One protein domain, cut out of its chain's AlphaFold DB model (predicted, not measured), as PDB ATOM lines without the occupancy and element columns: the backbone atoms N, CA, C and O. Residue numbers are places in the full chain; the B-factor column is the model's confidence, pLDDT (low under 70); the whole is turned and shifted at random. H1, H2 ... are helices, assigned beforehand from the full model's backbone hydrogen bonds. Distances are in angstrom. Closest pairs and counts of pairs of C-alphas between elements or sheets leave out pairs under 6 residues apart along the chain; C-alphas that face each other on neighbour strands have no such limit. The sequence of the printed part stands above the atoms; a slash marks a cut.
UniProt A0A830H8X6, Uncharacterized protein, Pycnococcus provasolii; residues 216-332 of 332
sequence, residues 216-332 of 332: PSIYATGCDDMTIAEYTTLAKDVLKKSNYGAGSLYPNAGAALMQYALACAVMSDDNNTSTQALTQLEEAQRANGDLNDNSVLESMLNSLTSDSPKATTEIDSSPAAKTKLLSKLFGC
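Overview. This is residues 216 to 332 of the 332 residues of an uncharacterized protein of Pycnococcus provasolii (UniProt A0A830H8X6). A core helix, H2, has H1 folded back on it as a hairpin and H4 packed alongside it, while H3 and H5 pack on H2 toward the end of the domain away from H1. Residues 305 to 318, a long stretch with no named element, pass round the outer side of H3 on the way from H4 to H5. The printed part has 117 residues with five named helices, H1 to H5 in that order along the chain, and no named strand; the class is all helix. The whole is compact, with a radius of gyration of the C-alphas of 13.9 A, and it spans 44 by 30 by 29 A.

Along the chain. Residues 216 to 227 come first and hold no named element. H1, residues 228 to 241, begins with C-alpha 228 at (168.524, 151.329, 126.333) and is 20.0 A long from first to last C-alpha. H2, residues 251 to 267, is the longest helix by residues and measures 24.3 A. H3, residues 271 to 286, measures 22.1 A, and its C-alpha 271 is at (182.789, 150.619, 122.114). H4 covers residues 294 to 304, 15.6 A. H5, residues 319 to 330, measures 16.6 A and ends with C-alpha 330 at (173.226, 142.588, 140.446).

Arrangement. H2 is the hub, touching the four other helices. H1 and H2, a hairpin, touch at a shallow tilt of 6 degrees, opposite ways; their closest C-alphas, those of Ala 235 and Gly 254, are 4.2 A apart. H4 touches H2 at a shallow tilt of 28 degrees, the same way, with the C-alphas of Ala 255 and Asn 294 closest at 5.3 A. H1, H2 and H4 form a bundle, helices side by side, though H1 and H4 only just touch, with 3 pairs of C-alphas within 8 A, the closest those of Thr 232 and Leu 301 at 7.5 A. H3 touches H2 with residues 273 to 278 alone, at a steep tilt of 50 degrees; the closest C-alphas are those of Val 266 and Ser 274, 4.4 A apart. H3 and H4, a hairpin, touch at a shallow tilt of 34 degrees, only just short of steep, with the C-alphas of Gln 280 and Met 300 closest at 5.9 A. H5 touches H2 at a shallow tilt of 5 degrees, opposite ways, with the C-alphas of Ala 263 and Leu 326 closest at 6.7 A. H5 also touches H3 at a steep tilt of 52 degrees, with the C-alphas of Leu 281 and Leu 325 closest at 7.3 A. H1 is apart from H3 and H5, and H4 is apart from H5. Every O i to N i+4 pair is within hydrogen-bond range in H1, H2, H3 and H4, and 7 of 8 are in H5.

Size, cuts and confidence. The two C-alphas farthest apart, those of Tyr 244 and Glu 314, are 43.9 A apart. The printed part has no cut and ends at Cys 332, the chain's last residue. The link from H4 to H5 is long, with 14 residues. The mean pLDDT of the printed part is 81.6, and residues 216 to 221 and 305 to 314 are under 70.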
ATOM      1  N   PRO A 216     177.237 134.708 133.846       48.62
ATOM      2  CA  PRO A 216     177.492 133.941 132.640       48.62
ATOM      3  C   PRO A 216     176.371 134.243 131.646       48.62
ATOM      4  O   PRO A 216     175.325 133.603 131.688       48.62
ATOM      5  N   SER A 217     176.574 135.259 130.801       43.66
ATOM      6  CA  SER A 217     175.716 135.674 129.663       43.66
ATOM      7  C   SER A 217     174.246 136.070 129.934       43.66
ATOM      8  O   SER A 217     173.693 136.844 129.160       43.66
ATOM      9  N   ILE A 218     173.624 135.644 131.035       49.75
ATOM     10  CA  ILE A 218     172.173 135.771 131.286       49.75
ATOM     11  C   ILE A 218     171.707 137.226 131.489       49.75
ATOM     12  O   ILE A 218     170.582 137.583 131.148       49.75
ATOM     13  N   TYR A 219     172.568 138.102 132.012       54.06
ATOM     14  CA  TYR A 219     172.226 139.513 132.250       54.06
ATOM     15  C   TYR A 219     172.218 140.384 130.979       54.06
ATOM     16  O   TYR A 219     172.035 141.594 131.089       54.06
ATOM     17  N   ALA A 220     172.442 139.791 129.799       56.00
ATOM     18  CA  ALA A 220     172.439 140.488 128.512       56.00
ATOM     19  C   ALA A 220     171.827 139.672 127.347       56.00
ATOM     20  O   ALA A 220     172.000 140.019 126.179       56.00
ATOM     21  N   THR A 221     171.110 138.580 127.629       65.31
ATOM     22  CA  THR A 221     170.305 137.882 126.611       65.31
ATOM     23  C   THR A 221     169.080 138.734 126.271       65.31
ATOM     24  O   THR A 221     168.403 139.183 127.178       65.31
ATOM     25  N   GLY A 222     168.762 138.979 124.998       71.69
ATOM     26  CA  GLY A 222     167.616 139.846 124.661       71.69
ATOM     27  C   GLY A 222     167.877 141.351 124.840       71.69
ATOM     28  O   GLY A 222     166.952 142.150 124.971       71.69
ATOM     29  N   CYS A 223     169.143 141.784 124.807       82.25
ATOM     30  CA  CYS A 223     169.465 143.212 124.681       82.25
ATOM     31  C   CYS A 223     169.035 143.827 123.337       82.25
ATOM     32  O   CYS A 223     168.967 145.048 123.233       82.25
ATOM     33  N   ASP A 224     168.711 142.994 122.343       83.56
ATOM     34  CA  ASP A 224     168.133 143.414 121.062       83.56
ATOM     35  C   ASP A 224     166.596 143.549 121.110       83.56
ATOM     36  O   ASP A 224     166.012 144.126 120.194       83.56
ATOM     37  N   ASP A 225     165.924 143.056 122.165       83.75
ATOM     38  CA  ASP A 225     164.453 143.113 122.288       83.75
ATOM     39  C   ASP A 225     163.937 144.534 122.573       83.75
ATOM     40  O   ASP A 225     162.798 144.865 122.245       83.75
ATOM     41  N   MET A 226     164.763 145.374 123.207       87.25
ATOM     42  CA  MET A 226     164.481 146.780 123.511       87.25
ATOM     43  C   MET A 226     165.787 147.579 123.564       87.25
ATOM     44  O   MET A 226     166.778 147.146 124.149       87.25
ATOM     45  N   THR A 227     165.781 148.804 123.047       89.88
ATOM     46  CA  THR A 227     166.909 149.731 123.211       89.88
ATOM     47  C   THR A 227     167.048 150.214 124.661       89.88
ATOM     48  O   THR A 227     166.086 150.249 125.434       89.88
ATOM     49  N   ILE A 228     168.243 150.698 125.027       87.88
ATOM     50  CA  ILE A 228     168.524 151.329 126.333       87.88
ATOM     51  C   ILE A 228     167.489 152.427 126.658       87.88
ATOM     52  O   ILE A 228     167.037 152.544 127.800       87.88
ATOM     53  N   ALA A 229     167.079 153.212 125.657       89.75
ATOM     54  CA  ALA A 229     166.089 154.277 125.804       89.75
ATOM     55  C   ALA A 229     164.673 153.741 126.088       89.75
ATOM     56  O   ALA A 229     163.952 154.314 126.908       89.75
ATOM     57  N   GLU A 230     164.279 152.629 125.467       92.88
ATOM     58  CA  GLU A 230     162.981 151.987 125.700       92.88
ATOM     59  C   GLU A 230     162.924 151.333 127.085       92.88
ATOM     60  O   GLU A 230     161.963 151.575 127.819       92.88
ATOM     61  N   TYR A 231     163.972 150.609 127.509       92.19
ATOM     62  CA  TYR A 231     164.083 150.093 128.884       92.19
ATOM     63  C   TYR A 231     163.970 151.226 129.917       92.19
ATOM     64  O   TYR A 231     163.222 151.132 130.894       92.19
ATOM     65  N   THR A 232     164.687 152.327 129.674       91.75
ATOM     66  CA  THR A 232     164.676 153.527 130.523       91.75
ATOM     67  C   THR A 232     163.288 154.176 130.569       91.75
ATOM     68  O   THR A 232     162.852 154.629 131.629       91.75
ATOM     69  N   THR A 233     162.569 154.198 129.445       94.44
ATOM     70  CA  THR A 233     161.204 154.738 129.353       94.44
ATOM     71  C   THR A 233     160.214 153.866 130.124       94.44
ATOM     72  O   THR A 233     159.493 154.383 130.977       94.44
ATOM     73  N   LEU A 234     160.246 152.544 129.919       94.69
ATOM     74  CA  LEU A 234     159.406 151.587 130.646       94.69
ATOM     75  C   LEU A 234     159.636 151.678 132.163       94.69
ATOM     76  O   LEU A 234     158.677 151.713 132.936       94.69
ATOM     77  N   ALA A 235     160.893 151.801 132.599       95.12
ATOM     78  CA  ALA A 235     161.235 151.996 134.005       95.12
ATOM     79  C   ALA A 235     160.619 153.283 134.581       95.12
ATOM     80  O   ALA A 235     159.988 153.254 135.643       95.12
ATOM     81  N   LYS A 236     160.752 154.411 133.869       94.25
ATOM     82  CA  LYS A 236     160.186 155.707 134.281       94.25
ATOM     83  C   LYS A 236     158.659 155.674 134.330       94.25
ATOM     84  O   LYS A 236     158.080 156.216 135.275       94.25
ATOM     85  N   ASP A 237     158.004 154.999 133.390       94.44
ATOM     86  CA  ASP A 237     156.548 154.839 133.395       94.44
ATOM     87  C   ASP A 237     156.059 153.991 134.573       94.44
ATOM     88  O   ASP A 237     155.118 154.407 135.255       94.44
ATOM     89  N   VAL A 238     156.738 152.886 134.907       94.12
ATOM     90  CA  VAL A 238     156.446 152.094 136.118       94.12
ATOM     91  C   VAL A 238     156.555 152.953 137.374       94.12
ATOM     92  O   VAL A 238     155.624 152.989 138.187       94.12
ATOM     93  N   LEU A 239     157.663 153.682 137.536       92.88
ATOM     94  CA  LEU A 239     157.909 154.546 138.697       92.88
ATOM     95  C   LEU A 239     156.862 155.658 138.819       92.88
ATOM     96  O   LEU A 239     156.389 155.939 139.921       92.88
ATOM     97  N   LYS A 240     156.475 156.266 137.696       93.19
ATOM     98  CA  LYS A 240     155.486 157.347 137.623       93.19
ATOM     99  C   LYS A 240     154.067 156.853 137.897       93.19
ATOM    100  O   LYS A 240     153.364 157.462 138.700       93.19
ATOM    101  N   LYS A 241     153.640 155.757 137.265       91.06
ATOM    102  CA  LYS A 241     152.292 155.177 137.421       91.06
ATOM    103  C   LYS A 241     152.049 154.617 138.820       91.06
ATOM    104  O   LYS A 241     150.939 154.720 139.327       91.06
ATOM    105  N   SER A 242     153.090 154.089 139.459       87.81
ATOM    106  CA  SER A 242     153.037 153.593 140.839       87.81
ATOM    107  C   SER A 242     153.198 154.676 141.917       87.81
ATOM    108  O   SER A 242     153.254 154.330 143.098       87.81
ATOM    109  N   ASN A 243     153.306 155.960 141.551       87.75
ATOM    110  CA  ASN A 243     153.532 157.064 142.486       87.75
ATOM    111  C   ASN A 243     152.238 157.822 142.813       87.75
ATOM    112  O   ASN A 243     151.785 158.680 142.058       87.75
ATOM    113  N   TYR A 244     151.697 157.566 144.003       82.25
ATOM    114  CA  TYR A 244     150.467 158.187 144.510       82.25
ATOM    115  C   TYR A 244     150.749 159.435 145.369       82.25
ATOM    116  O   TYR A 244     150.214 159.596 146.463       82.25
ATOM    117  N   GLY A 245     151.657 160.303 144.907       77.50
ATOM    118  CA  GLY A 245     152.074 161.530 145.608       77.50
ATOM    119  C   GLY A 245     153.094 161.312 146.734       77.50
ATOM    120  O   GLY A 245     153.613 162.273 147.300       77.50
ATOM    121  N   ALA A 246     153.432 160.058 147.030       74.19
ATOM    122  CA  ALA A 246     154.416 159.677 148.031       74.19
ATOM    123  C   ALA A 246     155.406 158.643 147.474       74.19
ATOM    124  O   ALA A 246     155.674 157.646 148.135       74.19
ATOM    125  N   GLY A 247     155.981 158.896 146.297       78.31
ATOM    126  CA  GLY A 247     156.967 158.015 145.666       78.31
ATOM    127  C   GLY A 247     156.359 156.722 145.114       78.31
ATOM    128  O   GLY A 247     155.193 156.412 145.349       78.31
ATOM    129  N   SER A 248     157.158 155.979 144.349       83.00
ATOM    130  CA  SER A 248     156.744 154.708 143.747       83.00
ATOM    131  C   SER A 248     156.441 153.640 144.809       83.00
ATOM    132  O   SER A 248     157.224 153.440 145.740       83.00
ATOM    133  N   LEU A 249     155.333 152.913 144.633       83.19
ATOM    134  CA  LEU A 249     155.036 151.678 145.372       83.19
ATOM    135  C   LEU A 249     155.823 150.458 144.855       83.19
ATOM    136  O   LEU A 249     155.984 149.490 145.595       83.19
ATOM    137  N   TYR A 250     156.334 150.506 143.619       84.25
ATOM    138  CA  TYR A 250     157.044 149.404 142.953       84.25
ATOM    139  C   TYR A 250     158.431 149.819 142.401       84.25
ATOM    140  O   TYR A 250     158.738 149.548 141.236       84.25
ATOM    141  N   PRO A 251     159.305 150.448 143.217       89.25
ATOM    142  CA  PRO A 251     160.603 150.966 142.778       89.25
ATOM    143  C   PRO A 251     161.578 149.869 142.340       89.25
ATOM    144  O   PRO A 251     162.470 150.133 141.539       89.25
ATOM    145  N   ASN A 252     161.400 148.638 142.828       91.19
ATOM    146  CA  ASN A 252     162.262 147.504 142.493       91.19
ATOM    147  C   ASN A 252     162.165 147.137 141.003       91.19
ATOM    148  O   ASN A 252     163.179 146.824 140.391       91.19
ATOM    149  N   ALA A 253     160.970 147.221 140.406       92.88
ATOM    150  CA  ALA A 253     160.772 146.937 138.984       92.88
ATOM    151  C   ALA A 253     161.421 148.004 138.084       92.88
ATOM    152  O   ALA A 253     162.054 147.653 137.092       92.88
ATOM    153  N   GLY A 254     161.331 149.285 138.463       94.12
ATOM    154  CA  GLY A 254     162.059 150.367 137.790       94.12
ATOM    155  C   GLY A 254     163.575 150.161 137.860       94.12
ATOM    156  O   GLY A 254     164.246 150.192 136.830       94.12
ATOM    157  N   ALA A 255     164.094 149.839 139.049       92.88
ATOM    158  CA  ALA A 255     165.519 149.601 139.253       92.88
ATOM    159  C   ALA A 255     166.013 148.400 138.434       92.88
ATOM    160  O   ALA A 255     167.031 148.506 137.762       92.88
ATOM    161  N   ALA A 256     165.273 147.285 138.421       92.62
ATOM    162  CA  ALA A 256     165.626 146.104 137.635       92.62
ATOM    163  C   ALA A 256     165.709 146.404 136.126       92.62
ATOM    164  O   ALA A 256     166.676 146.000 135.488       92.62
ATOM    165  N   LEU A 257     164.751 147.158 135.569       94.00
ATOM    166  CA  LEU A 257     164.778 147.581 134.160       94.00
ATOM    167  C   LEU A 257     165.983 148.478 133.848       94.00
ATOM    168  O   LEU A 257     166.645 148.286 132.832       94.00
ATOM    169  N   MET A 258     166.301 149.434 134.727       94.25
ATOM    170  CA  MET A 258     167.448 150.328 134.538       94.25
ATOM    171  C   MET A 258     168.798 149.608 134.696       94.25
ATOM    172  O   MET A 258     169.729 149.874 133.939       94.25
ATOM    173  N   GLN A 259     168.909 148.665 135.635       92.25
ATOM    174  CA  GLN A 259     170.080 147.791 135.762       92.25
ATOM    175  C   GLN A 259     170.272 146.927 134.514       92.25
ATOM    176  O   GLN A 259     171.398 146.770 134.052       92.25
ATOM    177  N   TYR A 260     169.183 146.406 133.946       91.19
ATOM    178  CA  TYR A 260     169.227 145.626 132.713       91.19
ATOM    179  C   TYR A 260     169.668 146.476 131.515       91.19
ATOM    180  O   TYR A 260     170.580 146.092 130.791       91.19
ATOM    181  N   ALA A 261     169.119 147.687 131.378       91.94
ATOM    182  CA  ALA A 261     169.546 148.655 130.367       91.94
ATOM    183  C   ALA A 261     171.048 148.972 130.465       91.94
ATOM    184  O   ALA A 261     171.746 149.024 129.452       91.94
ATOM    185  N   LEU A 262     171.562 149.145 131.688       91.12
ATOM    186  CA  LEU A 262     172.983 149.385 131.936       91.12
ATOM    187  C   LEU A 262     173.840 148.144 131.636       91.12
ATOM    188  O   LEU A 262     174.935 148.286 131.095       91.12
ATOM    189  N   ALA A 263     173.352 146.939 131.941       89.69
ATOM    190  CA  ALA A 263     174.029 145.692 131.595       89.69
ATOM    191  C   ALA A 263     174.135 145.516 130.071       89.69
ATOM    192  O   ALA A 263     175.229 145.268 129.562       89.69
ATOM    193  N   CYS A 264     173.046 145.767 129.339       88.31
ATOM    194  CA  CYS A 264     173.047 145.820 127.878       88.31
ATOM    195  C   CYS A 264     174.004 146.886 127.331       88.31
ATOM    196  O   CYS A 264     174.739 146.618 126.385       88.31
ATOM    197  N   ALA A 265     174.073 148.067 127.953       89.31
ATOM    198  CA  ALA A 265     175.024 149.105 127.559       89.31
ATOM    199  C   ALA A 265     176.487 148.657 127.745       89.31
ATOM    200  O   ALA A 265     177.288 148.788 126.822       89.31
ATOM    201  N   VAL A 266     176.840 148.059 128.892       87.81
ATOM    202  CA  VAL A 266     178.182 147.492 129.152       87.81
ATOM    203  C   VAL A 266     178.534 146.385 128.149       87.81
ATOM    204  O   VAL A 266     179.692 146.282 127.724       87.81
ATOM    205  N   MET A 267     177.558 145.572 127.752       84.00
ATOM    206  CA  MET A 267     177.739 144.453 126.821       84.00
ATOM    207  C   MET A 267     177.605 144.833 125.339       84.00
ATOM    208  O   MET A 267     177.856 143.980 124.496       84.00
ATOM    209  N   SER A 268     177.280 146.090 125.020       83.75
ATOM    210  CA  SER A 268     177.126 146.575 123.644       83.75
ATOM    211  C   SER A 268     178.408 146.441 122.811       83.75
ATOM    212  O   SER A 268     179.511 146.693 123.307       83.75
ATOM    213  N   ASP A 269     178.237 146.118 121.526       81.25
ATOM    214  CA  ASP A 269     179.297 146.140 120.509       81.25
ATOM    215  C   ASP A 269     179.741 147.569 120.132       81.25
ATOM    216  O   ASP A 269     180.824 147.754 119.570       81.25
ATOM    217  N   ASP A 270     178.951 148.604 120.457       83.50
ATOM    218  CA  ASP A 270     179.441 149.982 120.384       83.50
ATOM    219  C   ASP A 270     180.417 150.251 121.537       83.50
ATOM    220  O   ASP A 270     180.031 150.482 122.687       83.50
ATOM    221  N   ASN A 271     181.706 150.286 121.194       79.44
ATOM    222  CA  ASN A 271     182.789 150.619 122.114       79.44
ATOM    223  C   ASN A 271     182.571 151.946 122.861       79.44
ATOM    224  O   ASN A 271     183.030 152.054 124.000       79.44
ATOM    225  N   ASN A 272     181.902 152.947 122.273       82.00
ATOM    226  CA  ASN A 272     181.636 154.213 122.960       82.00
ATOM    227  C   ASN A 272     180.598 154.011 124.074       82.00
ATOM    228  O   ASN A 272     180.915 154.228 125.245       82.00
ATOM    229  N   THR A 273     179.408 153.500 123.735       84.50
ATOM    230  CA  THR A 273     178.356 153.136 124.703       84.50
ATOM    231  C   THR A 273     178.886 152.210 125.801       84.50
ATOM    232  O   THR A 273     178.692 152.482 126.987       84.50
ATOM    233  N   SER A 274     179.632 151.164 125.429       84.81
ATOM    234  CA  SER A 274     180.214 150.203 126.370       84.81
ATOM    235  C   SER A 274     181.228 150.842 127.323       84.81
ATOM    236  O   SER A 274     181.146 150.640 128.538       84.81
ATOM    237  N   THR A 275     182.146 151.669 126.809       84.06
ATOM    238  CA  THR A 275     183.152 152.354 127.641       84.06
ATOM    239  C   THR A 275     182.503 153.378 128.570       84.06
ATOM    240  O   THR A 275     182.866 153.456 129.746       84.06
ATOM    241  N   GLN A 276     181.507 154.134 128.098       85.94
ATOM    242  CA  GLN A 276     180.770 155.081 128.938       85.94
ATOM    243  C   GLN A 276     179.984 154.368 130.047       85.94
ATOM    244  O   GLN A 276     180.065 154.778 131.207       85.94
ATOM    245  N   ALA A 277     179.290 153.270 129.731       87.88
ATOM    246  CA  ALA A 277     178.543 152.476 130.706       87.88
ATOM    247  C   ALA A 277     179.453 151.895 131.800       87.88
ATOM    248  O   ALA A 277     179.146 152.024 132.988       87.88
ATOM    249  N   LEU A 278     180.613 151.350 131.413       88.06
ATOM    250  CA  LEU A 278     181.658 150.924 132.349       88.06
ATOM    251  C   LEU A 278     182.148 152.085 133.225       88.06
ATOM    252  O   LEU A 278     182.178 151.953 134.448       88.06
ATOM    253  N   THR A 279     182.462 153.237 132.619       87.38
ATOM    254  CA  THR A 279     182.921 154.445 133.330       87.38
ATOM    255  C   THR A 279     181.939 154.844 134.428       87.38
ATOM    256  O   THR A 279     182.334 155.007 135.581       87.38
ATOM    257  N   GLN A 280     180.654 154.978 134.088       86.88
ATOM    258  CA  GLN A 280     179.632 155.413 135.041       86.88
ATOM    259  C   GLN A 280     179.410 154.392 136.157       86.88
ATOM    260  O   GLN A 280     179.226 154.780 137.311       86.88
ATOM    261  N   LEU A 281     179.444 153.096 135.842       87.12
ATOM    262  CA  LEU A 281     179.247 152.043 136.834       87.12
ATOM    263  C   LEU A 281     180.437 151.928 137.798       87.12
ATOM    264  O   LEU A 281     180.227 151.751 138.999       87.12
ATOM    265  N   GLU A 282     181.673 152.120 137.329       86.94
ATOM    266  CA  GLU A 282     182.821 152.261 138.230       86.94
ATOM    267  C   GLU A 282     182.747 153.529 139.090       86.94
ATOM    268  O   GLU A 282     183.036 153.468 140.285       86.94
ATOM    269  N   GLU A 283     182.368 154.676 138.518       86.69
ATOM    270  CA  GLU A 283     182.221 155.940 139.253       86.69
ATOM    271  C   GLU A 283     181.177 155.824 140.372       86.69
ATOM    272  O   GLU A 283     181.469 156.176 141.518       86.69
ATOM    273  N   ALA A 284     180.004 155.257 140.076       85.44
ATOM    274  CA  ALA A 284     178.948 155.015 141.056       85.44
ATOM    275  C   ALA A 284     179.407 154.073 142.184       85.44
ATOM    276  O   ALA A 284     179.153 154.347 143.359       85.44
ATOM    277  N   GLN A 285     180.147 153.008 141.852       82.38
ATOM    278  CA  GLN A 285     180.726 152.101 142.851       82.38
ATOM    279  C   GLN A 285     181.798 152.782 143.712       82.38
ATOM    280  O   GLN A 285     181.794 152.610 144.929       82.38
ATOM    281  N   ARG A 286     182.694 153.584 143.118       84.94
ATOM    282  CA  ARG A 286     183.711 154.359 143.859       84.94
ATOM    283  C   ARG A 286     183.076 155.397 144.793       84.94
ATOM    284  O   ARG A 286     183.641 155.687 145.845       84.94
ATOM    285  N   ALA A 287     181.906 155.924 144.436       85.31
ATOM    286  CA  ALA A 287     181.120 156.845 145.256       85.31
ATOM    287  C   ALA A 287     180.252 156.157 146.337       85.31
ATOM    288  O   ALA A 287     179.563 156.857 147.077       85.31
ATOM    289  N   ASN A 288     180.274 154.820 146.444       79.25
ATOM    290  CA  ASN A 288     179.372 154.023 147.293       79.25
ATOM    291  C   ASN A 288     177.872 154.298 147.034       79.25
ATOM    292  O   ASN A 288     177.067 154.297 147.967       79.25
ATOM    293  N   GLY A 289     177.484 154.551 145.780       79.06
ATOM    294  CA  GLY A 289     176.077 154.694 145.405       79.06
ATOM    295  C   GLY A 289     175.313 153.373 145.545       79.06
ATOM    296  O   GLY A 289     175.818 152.323 145.149       79.06
ATOM    297  N   ASP A 290     174.085 153.413 146.078       84.69
ATOM    298  CA  ASP A 290     173.201 152.241 146.066       84.69
ATOM    299  C   ASP A 290     172.748 151.982 144.625       84.69
ATOM    300  O   ASP A 290     171.949 152.729 144.063       84.69
ATOM    301  N   LEU A 291     173.253 150.903 144.025       84.75
ATOM    302  CA  LEU A 291     172.902 150.502 142.663       84.75
ATOM    303  C   LEU A 291     171.465 149.961 142.540       84.75
ATOM    304  O   LEU A 291     171.065 149.582 141.446       84.75
ATOM    305  N   ASN A 292     170.676 149.934 143.621       85.31
ATOM    306  CA  ASN A 292     169.223 149.728 143.591       85.31
ATOM    307  C   ASN A 292     168.434 151.054 143.618       85.31
ATOM    308  O   ASN A 292     167.206 151.032 143.487       85.31
ATOM    309  N   ASP A 293     169.094 152.203 143.803       88.44
ATOM    310  CA  ASP A 293     168.433 153.505 143.796       88.44
ATOM    311  C   ASP A 293     168.126 153.949 142.358       88.44
ATOM    312  O   ASP A 293     169.001 154.080 141.502       88.44
ATOM    313  N   ASN A 294     166.844 154.209 142.098       91.00
ATOM    314  CA  ASN A 294     166.355 154.562 140.769       91.00
ATOM    315  C   ASN A 294     166.917 155.902 140.265       91.00
ATOM    316  O   ASN A 294     167.077 156.067 139.062       91.00
ATOM    317  N   SER A 295     167.232 156.853 141.151       90.75
ATOM    318  CA  SER A 295     167.802 158.150 140.763       90.75
ATOM    319  C   SER A 295     169.287 158.049 140.405       90.75
ATOM    320  O   SER A 295     169.734 158.716 139.471       90.75
ATOM    321  N   VAL A 296     170.033 157.167 141.083       91.12
ATOM    322  CA  VAL A 296     171.424 156.837 140.730       91.12
ATOM    323  C   VAL A 296     171.456 156.177 139.352       91.12
ATOM    324  O   VAL A 296     172.145 156.664 138.456       91.12
ATOM    325  N   LEU A 297     170.646 155.133 139.155       92.56
ATOM    326  CA  LEU A 297     170.548 154.406 137.887       92.56
ATOM    327  C   LEU A 297     170.075 155.301 136.726       92.56
ATOM    328  O   LEU A 297     170.676 155.282 135.652       92.56
ATOM    329  N   GLU A 298     169.049 156.132 136.938       92.31
ATOM    330  CA  GLU A 298     168.571 157.083 135.928       92.31
ATOM    331  C   GLU A 298     169.654 158.107 135.549       92.31
ATOM    332  O   GLU A 298     169.833 158.394 134.366       92.31
ATOM    333  N   SER A 299     170.395 158.642 136.526       90.44
ATOM    334  CA  SER A 299     171.489 159.591 136.276       90.44
ATOM    335  C   SER A 299     172.583 158.980 135.394       90.44
ATOM    336  O   SER A 299     173.048 159.613 134.442       90.44
ATOM    337  N   MET A 300     172.940 157.717 135.655       89.81
ATOM    338  CA  MET A 300     173.910 156.974 134.850       89.81
ATOM    339  C   MET A 300     173.410 156.798 133.411       89.81
ATOM    340  O   MET A 300     174.113 157.188 132.479       89.81
ATOM    341  N   LEU A 301     172.185 156.294 133.223       89.44
ATOM    342  CA  LEU A 301     171.593 156.045 131.901       89.44
ATOM    343  C   LEU A 301     171.419 157.327 131.076       89.44
ATOM    344  O   LEU A 301     171.805 157.356 129.909       89.44
ATOM    345  N   ASN A 302     170.921 158.408 131.687       88.19
ATOM    346  CA  ASN A 302     170.777 159.706 131.021       88.19
ATOM    347  C   ASN A 302     172.137 160.244 130.513       88.19
ATOM    348  O   ASN A 302     172.181 160.959 129.509       88.19
ATOM    349  N   SER A 303     173.252 159.909 131.178       82.62
ATOM    350  CA  SER A 303     174.587 160.338 130.737       82.62
ATOM    351  C   SER A 303     175.103 159.578 129.507       82.62
ATOM    352  O   SER A 303     175.806 160.184 128.700       82.62
ATOM    353  N   LEU A 304     174.684 158.319 129.302       81.50
ATOM    354  CA  LEU A 304     175.010 157.533 128.098       81.50
ATOM    355  C   LEU A 304     174.361 158.118 126.836       81.50
ATOM    356  O   LEU A 304     174.889 157.992 125.738       81.50
ATOM    357  N   THR A 305     173.210 158.776 126.996       68.69
ATOM    358  CA  THR A 305     172.482 159.446 125.907       68.69
ATOM    359  C   THR A 305     172.960 160.878 125.637       68.69
ATOM    360  O   THR A 305     172.311 161.596 124.880       68.69
ATOM    361  N   SER A 306     174.045 161.335 126.274       63.06
ATOM    362  CA  SER A 306     174.548 162.704 126.105       63.06
ATOM    363  C   SER A 306     175.739 162.762 125.141       63.06
ATOM    364  O   SER A 306     176.749 162.102 125.357       63.06
ATOM    365  N   ASP A 307     175.658 163.615 124.112       53.81
ATOM    366  CA  ASP A 307     176.684 163.782 123.055       53.81
ATOM    367  C   ASP A 307     178.050 164.320 123.548       53.81
ATOM    368  O   ASP A 307     178.931 164.652 122.752       53.81
ATOM    369  N   SER A 308     178.240 164.473 124.859       48.84
ATOM    370  CA  SER A 308     179.458 165.015 125.460       48.84
ATOM    371  C   SER A 308     180.371 163.877 125.923       48.84
ATOM    372  O   SER A 308     180.106 163.300 126.980       48.84
ATOM    373  N   PRO A 309     181.466 163.559 125.204       48.81
ATOM    374  CA  PRO A 309     182.403 162.537 125.649       48.81
ATOM    375  C   PRO A 309     183.039 162.961 126.977       48.81
ATOM    376  O   PRO A 309     183.872 163.871 127.029       48.81
ATOM    377  N   LYS A 310     182.651 162.294 128.071       52.84
ATOM    378  CA  LYS A 310     183.387 162.374 129.337       52.84
ATOM    379  C   LYS A 310     184.805 161.856 129.106       52.84
ATOM    380  O   LYS A 310     185.003 160.889 128.373       52.84
ATOM    381  N   ALA A 311     185.786 162.501 129.732       47.47
ATOM    382  CA  ALA A 311     187.185 162.118 129.593       47.47
ATOM    383  C   ALA A 311     187.384 160.661 130.037       47.47
ATOM    384  O   ALA A 311     187.211 160.330 131.211       47.47
ATOM    385  N   THR A 312     187.749 159.794 129.094       52.53
ATOM    386  CA  THR A 312     188.052 158.392 129.365       52.53
ATOM    387  C   THR A 312     189.366 158.292 130.129       52.53
ATOM    388  O   THR A 312     190.447 158.386 129.545       52.53
ATOM    389  N   THR A 313     189.272 158.062 131.437       57.81
ATOM    390  CA  THR A 313     190.318 157.337 132.169       57.81
ATOM    391  C   THR A 313     190.565 156.003 131.452       57.81
ATOM    392  O   THR A 313     189.616 155.428 130.918       57.81
ATOM    393  N   GLU A 314     191.797 155.482 131.439       62.06
ATOM    394  CA  GLU A 314     192.015 154.091 131.015       62.06
ATOM    395  C   GLU A 314     191.206 153.167 131.934       62.06
ATOM    396  O   GLU A 314     191.471 153.074 133.132       62.06
ATOM    397  N   ILE A 315     190.186 152.529 131.364       72.25
ATOM    398  CA  ILE A 315     189.286 151.602 132.047       72.25
ATOM    399  C   ILE A 315     189.515 150.222 131.455       72.25
ATOM    400  O   ILE A 315     189.579 150.054 130.235       72.25
ATOM    401  N   ASP A 316     189.631 149.232 132.334       77.31
ATOM    402  CA  ASP A 316     189.745 147.838 131.935       77.31
ATOM    403  C   ASP A 316     188.409 147.379 131.327       77.31
ATOM    404  O   ASP A 316     187.428 147.124 132.023       77.31
ATOM    405  N   SER A 317     188.364 147.309 129.998       77.44
ATOM    406  CA  SER A 317     187.214 146.822 129.231       77.44
ATOM    407  C   SER A 317     187.273 145.315 128.956       77.44
ATOM    408  O   SER A 317     186.459 144.797 128.183       77.44
ATOM    409  N   SER A 318     188.213 144.589 129.582       80.19
ATOM    410  CA  SER A 318     188.346 143.142 129.410       80.19
ATOM    411  C   SER A 318     187.074 142.396 129.835       80.19
ATOM    412  O   SER A 318     186.341 142.851 130.721       80.19
ATOM    413  N   PRO A 319     186.810 141.197 129.276       77.81
ATOM    414  CA  PRO A 319     185.662 140.386 129.677       77.81
ATOM    415  C   PRO A 319     185.605 140.106 131.185       77.81
ATOM    416  O   PRO A 319     184.515 140.036 131.745       77.81
ATOM    417  N   ALA A 320     186.764 139.996 131.849       76.56
ATOM    418  CA  ALA A 320     186.872 139.789 133.292       76.56
ATOM    419  C   ALA A 320     186.492 141.040 134.105       76.56
ATOM    420  O   ALA A 320     185.829 140.921 135.137       76.56
ATOM    421  N   ALA A 321     186.857 142.236 133.638       78.62
ATOM    422  CA  ALA A 321     186.456 143.490 134.267       78.62
ATOM    423  C   ALA A 321     184.966 143.790 134.052       78.62
ATOM    424  O   ALA A 321     184.266 144.036 135.036       78.62
ATOM    425  N   LYS A 322     184.452 143.642 132.816       81.62
ATOM    426  CA  LYS A 322     183.004 143.704 132.515       81.62
ATOM    427  C   LYS A 322     182.217 142.769 133.439       81.62
ATOM    428  O   LYS A 322     181.313 143.212 134.140       81.62
ATOM    429  N   THR A 323     182.639 141.505 133.504       77.88
ATOM    430  CA  THR A 323     182.134 140.473 134.425       77.88
ATOM    431  C   THR A 323     182.084 140.977 135.868       77.88
ATOM    432  O   THR A 323     181.007 141.121 136.438       77.88
ATOM    433  N   LYS A 324     183.234 141.320 136.452       78.56
ATOM    434  CA  LYS A 324     183.342 141.750 137.853       78.56
ATOM    435  C   LYS A 324     182.472 142.968 138.178       78.56
ATOM    436  O   LYS A 324     181.999 143.104 139.307       78.56
ATOM    437  N   LEU A 325     182.292 143.868 137.214       80.38
ATOM    438  CA  LEU A 325     181.498 145.077 137.384       80.38
ATOM    439  C   LEU A 325     179.988 144.792 137.314       80.38
ATOM    440  O   LEU A 325     179.237 145.343 138.122       80.38
ATOM    441  N   LEU A 326     179.566 143.896 136.414       81.88
ATOM    442  CA  LEU A 326     178.184 143.426 136.292       81.88
ATOM    443  C   LEU A 326     177.750 142.563 137.481       81.88
ATOM    444  O   LEU A 326     176.641 142.760 137.967       81.88
ATOM    445  N   SER A 327     178.612 141.683 138.005       79.12
ATOM    446  CA  SER A 327     178.333 140.919 139.234       79.12
ATOM    447  C   SER A 327     177.852 141.854 140.352       79.12
ATOM    448  O   SER A 327     176.714 141.751 140.812       79.12
ATOM    449  N   LYS A 328     178.635 142.898 140.647       80.56
ATOM    450  CA  LYS A 328     178.286 143.903 141.660       80.56
ATOM    451  C   LYS A 328     177.004 144.686 141.366       80.56
ATOM    452  O   LYS A 328     176.309 145.058 142.307       80.56
ATOM    453  N   LEU A 329     176.689 144.964 140.095       84.06
ATOM    454  CA  LEU A 329     175.439 145.639 139.708       84.06
ATOM    455  C   LEU A 329     174.206 144.826 140.129       84.06
ATOM    456  O   LEU A 329     173.193 145.402 140.526       84.06
ATOM    457  N   PHE A 330     174.308 143.496 140.081       79.62
ATOM    458  CA  PHE A 330     173.226 142.588 140.446       79.62
ATOM    459  C   PHE A 330     173.278 142.076 141.894       79.62
ATOM    460  O   PHE A 330     172.309 141.445 142.319       79.62
ATOM    461  N   GLY A 331     174.315 142.428 142.666       74.88
ATOM    462  CA  GLY A 331     174.507 142.018 144.066       74.88
ATOM    463  C   GLY A 331     175.345 140.745 144.249       74.88
ATOM    464  O   GLY A 331     175.267 140.118 145.303       74.88
ATOM    465  N   CYS A 332     176.109 140.357 143.226       70.25
ATOM    466  CA  CYS A 332     177.030 139.219 143.221       70.25
ATOM    467  C   CYS A 332     178.476 139.666 143.518       70.25
ATOM    468  O   CYS A 332     178.928 140.664 142.908       70.25
TER     469      CYS A 332